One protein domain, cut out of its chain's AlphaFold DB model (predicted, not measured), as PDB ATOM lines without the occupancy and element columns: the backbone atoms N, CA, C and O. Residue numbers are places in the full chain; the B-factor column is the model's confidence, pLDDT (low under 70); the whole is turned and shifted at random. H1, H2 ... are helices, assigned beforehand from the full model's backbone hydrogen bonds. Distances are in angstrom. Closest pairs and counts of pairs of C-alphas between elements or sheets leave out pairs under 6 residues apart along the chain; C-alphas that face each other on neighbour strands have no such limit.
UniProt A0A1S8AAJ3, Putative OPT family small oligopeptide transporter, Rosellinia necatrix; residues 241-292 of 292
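AT A GLANCE: This is residues 241 to 292 of the 292 residues of the protein "Putative OPT family small oligopeptide transporter" of Rosellinia necatrix (UniProt A0A1S8AAJ3). The long helix H2 and the shorter helix H1 make an open V: the start of H2 and the end of H1 come near each other at the corner, and the other ends spread apart. The link between them, residues 254 to 270, swings out beyond this corner in a wide loop, of which residues 261 to 266 stick out free. You have 52 printed residues with two named helices, H1 then H2, and no named strand; the class is all helix. The whole is only just loose, close to extended, with a radius of gyration of the C-alphas of 14.7 A, and it is flat, spanning 45 by 32 by 15 A.

IN THESE COORDINATES: Find C-alpha 271 at (-44.092, 8.981, -22.049); from there H2, residues 271 to 290, runs 29.0 A to C-alpha 290 at (-17.062, -0.575, -17.566). Then go back to C-alpha 241 at (-39.752, -6.853, -39.068), where H1, residues 241 to 253, begins; it measures 18.8 A from first to last C-alpha.

HOW THE PARTS SIT: Look at Leu 253 and His 272, whose C-alphas are the closest of H1 and H2, 5.8 A apart. The two helices are close but not clearly touching, with 2 pairs of C-alphas within 8 A. Their lines stand at a steep tilt of 59 degrees, and they run opposite ways. Along the backbone, every O i to N i+4 pair of H2 is within hydrogen-bond range, and 7 of 9 are in H1.

THE WHOLE: The C-alphas of Ala 262 and Gly 292, the two farthest apart, are 45.0 A from each other. Residues 241 to 248 of H1 stand free, as do residues 276 to 292, of which 276 to 290 belong to H2. The link from H1 to H2 is long, 17 residues, and the printed part has no cut. In the B-factor column you will find a mean pLDDT of 78.0 for the printed part, with values under 70 at residues 241 to 242, 256, 258 to 268 and 292.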
ATOM      1  N   PRO A 241     -39.044  -6.753 -40.347       61.22
ATOM      2  CA  PRO A 241     -39.752  -6.853 -39.068       61.22
ATOM      3  C   PRO A 241     -38.942  -6.259 -37.903       61.22
ATOM      4  O   PRO A 241     -39.518  -5.742 -36.951       61.22
ATOM      5  N   SER A 242     -37.608  -6.254 -38.011       65.19
ATOM      6  CA  SER A 242     -36.698  -5.596 -37.060       65.19
ATOM      7  C   SER A 242     -36.922  -4.079 -36.979       65.19
ATOM      8  O   SER A 242     -36.933  -3.499 -35.894       65.19
ATOM      9  N   ASP A 243     -37.179  -3.427 -38.115       71.19
ATOM     10  CA  ASP A 243     -37.411  -1.981 -38.151       71.19
ATOM     11  C   ASP A 243     -38.814  -1.609 -37.662       71.19
ATOM     12  O   ASP A 243     -39.013  -0.500 -37.164       71.19
ATOM     13  N   LEU A 244     -39.773  -2.540 -37.733       74.94
ATOM     14  CA  LEU A 244     -41.135  -2.326 -37.245       74.94
ATOM     15  C   LEU A 244     -41.147  -2.037 -35.740       74.94
ATOM     16  O   LEU A 244     -41.857  -1.134 -35.302       74.94
ATOM     17  N   VAL A 245     -40.331  -2.736 -34.946       80.12
ATOM     18  CA  VAL A 245     -40.246  -2.507 -33.492       80.12
ATOM     19  C   VAL A 245     -39.766  -1.084 -33.197       80.12
ATOM     20  O   VAL A 245     -40.389  -0.369 -32.410       80.12
ATOM     21  N   ASN A 246     -38.715  -0.639 -33.890       79.00
ATOM     22  CA  ASN A 246     -38.178   0.716 -33.751       79.00
ATOM     23  C   ASN A 246     -39.181   1.778 -34.222       79.00
ATOM     24  O   ASN A 246     -39.373   2.789 -33.547       79.00
ATOM     25  N   ALA A 247     -39.861   1.541 -35.346       78.44
ATOM     26  CA  ALA A 247     -40.892   2.437 -35.860       78.44
ATOM     27  C   ALA A 247     -42.076   2.554 -34.890       78.44
ATOM     28  O   ALA A 247     -42.552   3.659 -34.643       78.44
ATOM     29  N   THR A 248     -42.506   1.442 -34.289       82.19
ATOM     30  CA  THR A 248     -43.598   1.417 -33.305       82.19
ATOM     31  C   THR A 248     -43.191   2.150 -32.029       82.19
ATOM     32  O   THR A 248     -43.950   2.973 -31.521       82.19
ATOM     33  N   LEU A 249     -41.962   1.941 -31.545       83.56
ATOM     34  CA  LEU A 249     -41.419   2.684 -30.408       83.56
ATOM     35  C   LEU A 249     -41.411   4.193 -30.683       83.56
ATOM     36  O   LEU A 249     -41.969   4.960 -29.900       83.56
ATOM     37  N   LEU A 250     -40.832   4.622 -31.808       84.12
ATOM     38  CA  LEU A 250     -40.776   6.035 -32.192       84.12
ATOM     39  C   LEU A 250     -42.172   6.630 -32.386       84.12
ATOM     40  O   LEU A 250     -42.404   7.771 -31.995       84.12
ATOM     41  N   TYR A 251     -43.107   5.848 -32.925       81.75
ATOM     42  CA  TYR A 251     -44.504   6.237 -33.060       81.75
ATOM     43  C   TYR A 251     -45.152   6.488 -31.693       81.75
ATOM     44  O   TYR A 251     -45.760   7.533 -31.476       81.75
ATOM     45  N   THR A 252     -44.990   5.555 -30.748       82.12
ATOM     46  CA  THR A 252     -45.542   5.692 -29.388       82.12
ATOM     47  C   THR A 252     -44.885   6.816 -28.591       82.12
ATOM     48  O   THR A 252     -45.539   7.407 -27.727       82.12
ATOM     49  N   LEU A 253     -43.614   7.116 -28.888       82.06
ATOM     50  CA  LEU A 253     -42.893   8.244 -28.320       82.06
ATOM     51  C   LEU A 253     -43.466   9.548 -28.881       82.06
ATOM     52  O   LEU A 253     -43.955  10.335 -28.096       82.06
ATOM     53  N   HIS A 254     -43.522   9.721 -30.204       80.88
ATOM     54  CA  HIS A 254     -43.981  10.939 -30.897       80.88
ATOM     55  C   HIS A 254     -45.508  11.186 -30.811       80.88
ATOM     56  O   HIS A 254     -46.071  12.065 -31.472       80.88
ATOM     57  N   ASP A 255     -46.247  10.403 -30.030       77.44
ATOM     58  CA  ASP A 255     -47.660  10.680 -29.825       77.44
ATOM     59  C   ASP A 255     -47.844  11.787 -28.775       77.44
ATOM     60  O   ASP A 255     -47.713  11.558 -27.575       77.44
ATOM     61  N   ASP A 256     -48.170  12.999 -29.234       67.69
ATOM     62  CA  ASP A 256     -48.397  14.192 -28.396       67.69
ATOM     63  C   ASP A 256     -49.674  14.134 -27.533       67.69
ATOM     64  O   ASP A 256     -50.048  15.111 -26.878       67.69
ATOM     65  N   LYS A 257     -50.373  12.994 -27.513       70.38
ATOM     66  CA  LYS A 257     -51.571  12.816 -26.693       70.38
ATOM     67  C   LYS A 257     -51.175  12.838 -25.217       70.38
ATOM     68  O   LYS A 257     -50.392  12.012 -24.741       70.38
ATOM     69  N   THR A 258     -51.724  13.809 -24.487       62.47
ATOM     70  CA  THR A 258     -51.551  13.897 -23.033       62.47
ATOM     71  C   THR A 258     -52.106  12.623 -22.404       62.47
ATOM     72  O   THR A 258     -53.140  12.122 -22.835       62.47
ATOM     73  N   ALA A 259     -51.395  12.057 -21.427       63.38
ATOM     74  CA  ALA A 259     -51.810  10.809 -20.801       63.38
ATOM     75  C   ALA A 259     -53.185  10.989 -20.145       63.38
ATOM     76  O   ALA A 259     -53.320  11.756 -19.190       63.38
ATOM     77  N   ASP A 260     -54.192  10.278 -20.656       63.09
ATOM     78  CA  ASP A 260     -55.523  10.291 -20.067       63.09
ATOM     79  C   ASP A 260     -55.444   9.731 -18.635       63.09
ATOM     80  O   ASP A 260     -55.043   8.572 -18.438       63.09
ATOM     81  N   PRO A 261     -55.830  10.514 -17.611       61.75
ATOM     82  CA  PRO A 261     -55.712  10.099 -16.215       61.75
ATOM     83  C   PRO A 261     -56.621   8.908 -15.878       61.75
ATOM     84  O   PRO A 261     -56.313   8.158 -14.954       61.75
ATOM     85  N   ALA A 262     -57.687   8.692 -16.660       64.75
ATOM     86  CA  ALA A 262     -58.614   7.570 -16.517       64.75
ATOM     87  C   ALA A 262     -58.033   6.220 -16.983       64.75
ATOM     88  O   ALA A 262     -58.406   5.185 -16.442       64.75
ATOM     89  N   LYS A 263     -57.106   6.211 -17.956       64.81
ATOM     90  CA  LYS A 263     -56.453   4.980 -18.455       64.81
ATOM     91  C   LYS A 263     -55.125   4.667 -17.760       64.81
ATOM     92  O   LYS A 263     -54.620   3.558 -17.892       64.81
ATOM     93  N   THR A 264     -54.558   5.627 -17.025       60.09
ATOM     94  CA  THR A 264     -53.162   5.566 -16.553       60.09
ATOM     95  C   THR A 264     -53.024   5.569 -15.021       60.09
ATOM     96  O   THR A 264     -51.974   5.937 -14.507       60.09
ATOM     97  N   ASN A 265     -54.053   5.181 -14.256       64.94
ATOM     98  CA  ASN A 265     -53.995   5.063 -12.782       64.94
ATOM     99  C   ASN A 265     -53.371   6.290 -12.067       64.94
ATOM    100  O   ASN A 265     -52.580   6.147 -11.135       64.94
ATOM    101  N   GLY A 266     -53.673   7.512 -12.528       69.44
ATOM    102  CA  GLY A 266     -53.159   8.751 -11.924       69.44
ATOM    103  C   GLY A 266     -51.684   9.088 -12.207       69.44
ATOM    104  O   GLY A 266     -51.187  10.091 -11.688       69.44
ATOM    105  N   TRP A 267     -50.976   8.317 -13.042       69.25
ATOM    106  CA  TRP A 267     -49.618   8.664 -13.472       69.25
ATOM    107  C   TRP A 267     -49.607   9.937 -14.328       69.25
ATOM    108  O   TRP A 267     -50.278  10.030 -15.352       69.25
ATOM    109  N   ARG A 268     -48.803  10.924 -13.906       65.69
ATOM    110  CA  ARG A 268     -48.659  12.242 -14.559       65.69
ATOM    111  C   ARG A 268     -47.379  12.406 -15.384       65.69
ATOM    112  O   ARG A 268     -47.153  13.464 -15.967       65.69
ATOM    113  N   ILE A 269     -46.507  11.402 -15.402       75.81
ATOM    114  CA  ILE A 269     -45.235  11.469 -16.125       75.81
ATOM    115  C   ILE A 269     -45.472  11.296 -17.627       75.81
ATOM    116  O   ILE A 269     -46.192  10.398 -18.057       75.81
ATOM    117  N   SER A 270     -44.864  12.169 -18.439       77.12
ATOM    118  CA  SER A 270     -44.962  12.061 -19.894       77.12
ATOM    119  C   SER A 270     -44.170  10.855 -20.404       77.12
ATOM    120  O   SER A 270     -43.080  10.560 -19.908       77.12
ATOM    121  N   ARG A 271     -44.699  10.180 -21.435       77.94
ATOM    122  CA  ARG A 271     -44.092   8.981 -22.049       77.94
ATOM    123  C   ARG A 271     -42.633   9.219 -22.463       77.94
ATOM    124  O   ARG A 271     -41.766   8.409 -22.157       77.94
ATOM    125  N   HIS A 272     -42.354  10.387 -23.043       83.19
ATOM    126  CA  HIS A 272     -41.016  10.835 -23.432       83.19
ATOM    127  C   HIS A 272     -40.040  10.946 -22.255       83.19
ATOM    128  O   HIS A 272     -38.908  10.473 -22.334       83.19
ATOM    129  N   ARG A 273     -40.472  11.569 -21.149       83.56
ATOM    130  CA  ARG A 273     -39.636  11.713 -19.949       83.56
ATOM    131  C   ARG A 273     -39.364  10.357 -19.320       83.56
ATOM    132  O   ARG A 273     -38.239  10.106 -18.906       83.56
ATOM    133  N   TRP A 274     -40.369   9.480 -19.298       85.12
ATOM    134  CA  TRP A 274     -40.191   8.136 -18.768       85.12
ATOM    135  C   TRP A 274     -39.161   7.336 -19.567       85.12
ATOM    136  O   TRP A 274     -38.218   6.791 -18.996       85.12
ATOM    137  N   PHE A 275     -39.287   7.349 -20.892       86.06
ATOM    138  CA  PHE A 275     -38.334   6.702 -21.788       86.06
ATOM    139  C   PHE A 275     -36.894   7.198 -21.565       86.06
ATOM    140  O   PHE A 275     -35.977   6.385 -21.449       86.06
ATOM    141  N   LEU A 276     -36.691   8.515 -21.418       87.81
ATOM    142  CA  LEU A 276     -35.367   9.090 -21.147       87.81
ATOM    143  C   LEU A 276     -34.774   8.639 -19.806       87.81
ATOM    144  O   LEU A 276     -33.568   8.418 -19.735       87.81
ATOM    145  N   TYR A 277     -35.590   8.465 -18.760       89.75
ATOM    146  CA  TYR A 277     -35.098   7.958 -17.475       89.75
ATOM    147  C   TYR A 277     -34.616   6.506 -17.569       89.75
ATOM    148  O   TYR A 277     -33.553   6.192 -17.034       89.75
ATOM    149  N   ILE A 278     -35.344   5.634 -18.278       89.75
ATOM    150  CA  ILE A 278     -34.922   4.238 -18.490       89.75
ATOM    151  C   ILE A 278     -33.629   4.191 -19.317       89.75
ATOM    152  O   ILE A 278     -32.699   3.468 -18.965       89.75
ATOM    153  N   MET A 279     -33.551   4.990 -20.386       88.81
ATOM    154  CA  MET A 279     -32.384   5.036 -21.276       88.81
ATOM    155  C   MET A 279     -31.135   5.536 -20.533       88.81
ATOM    156  O   MET A 279     -30.088   4.890 -20.575       88.81
ATOM    157  N   ALA A 280     -31.269   6.619 -19.761       92.25
ATOM    158  CA  ALA A 280     -30.195   7.126 -18.911       92.25
ATOM    159  C   ALA A 280     -29.778   6.112 -17.832       92.25
ATOM    160  O   ALA A 280     -28.589   5.949 -17.577       92.25
ATOM    161  N   GLY A 281     -30.736   5.397 -17.232       93.81
ATOM    162  CA  GLY A 281     -30.459   4.343 -16.256       93.81
ATOM    163  C   GLY A 281     -29.626   3.198 -16.838       93.81
ATOM    164  O   GLY A 281     -28.619   2.815 -16.245       93.81
ATOM    165  N   GLY A 282     -29.990   2.701 -18.025       89.62
ATOM    166  CA  GLY A 282     -29.234   1.650 -18.716       89.62
ATOM    167  C   GLY A 282     -27.832   2.096 -19.149       89.62
ATOM    168  O   GLY A 282     -26.877   1.325 -19.040       89.62
ATOM    169  N   PHE A 283     -27.689   3.352 -19.581       88.38
ATOM    170  CA  PHE A 283     -26.391   3.940 -19.927       88.38
ATOM    171  C   PHE A 283     -25.481   4.105 -18.700       88.38
ATOM    172  O   PHE A 283     -24.298   3.773 -18.742       88.38
ATOM    173  N   CYS A 284     -26.036   4.556 -17.572       91.00
ATOM    174  CA  CYS A 284     -25.293   4.634 -16.317       91.00
ATOM    175  C   CYS A 284     -24.846   3.249 -15.825       91.00
ATOM    176  O   CYS A 284     -23.695   3.115 -15.419       91.00
ATOM    177  N   ASP A 285     -25.704   2.222 -15.890       91.56
ATOM    178  CA  ASP A 285     -25.339   0.846 -15.503       91.56
ATOM    179  C   ASP A 285     -24.179   0.300 -16.351       91.56
ATOM    180  O   ASP A 285     -23.235  -0.278 -15.816       91.56
ATOM    181  N   THR A 286     -24.191   0.549 -17.663       87.38
ATOM    182  CA  THR A 286     -23.096   0.124 -18.552       87.38
ATOM    183  C   THR A 286     -21.786   0.851 -18.261       87.38
ATOM    184  O   THR A 286     -20.735   0.213 -18.251       87.38
ATOM    185  N   ILE A 287     -21.823   2.152 -17.958       87.19
ATOM    186  CA  ILE A 287     -20.626   2.905 -17.546       87.19
ATOM    187  C   ILE A 287     -20.093   2.409 -16.197       87.19
ATOM    188  O   ILE A 287     -18.885   2.231 -16.031       87.19
ATOM    189  N   LEU A 288     -20.981   2.155 -15.237       89.69
ATOM    190  CA  LEU A 288     -20.607   1.621 -13.927       89.69
ATOM    191  C   LEU A 288     -19.950   0.243 -14.058       89.69
ATOM    192  O   LEU A 288     -18.932  -0.003 -13.421       89.69
ATOM    193  N   ARG A 289     -20.452  -0.622 -14.948       87.75
ATOM    194  CA  ARG A 289     -19.826  -1.922 -15.254       87.75
ATOM    195  C   ARG A 289     -18.506  -1.820 -16.015       87.75
ATOM    196  O   ARG A 289     -17.694  -2.723 -15.902       87.75
ATOM    197  N   ALA A 290     -18.297  -0.769 -16.804       82.50
ATOM    198  CA  ALA A 290     -17.062  -0.575 -17.566       82.50
ATOM    199  C   ALA A 290     -15.923   0.061 -16.745       82.50
ATOM    200  O   ALA A 290     -14.787   0.102 -17.212       82.50
ATOM    201  N   SER A 291     -16.229   0.599 -15.561       77.88
ATOM    202  CA  SER A 291     -15.280   1.317 -14.695       77.88
ATOM    203  C   SER A 291     -14.780   0.515 -13.486       77.88
ATOM    204  O   SER A 291     -13.932   1.026 -12.752       77.88
ATOM    205  N   GLY A 292     -15.273  -0.712 -13.283       58.81
ATOM    206  CA  GLY A 292     -14.795  -1.663 -12.268       58.81
ATOM    207  C   GLY A 292     -14.097  -2.856 -12.898       58.81
ATOM    208  O   GLY A 292     -13.130  -3.344 -12.273       58.81
TER     209      GLY A 292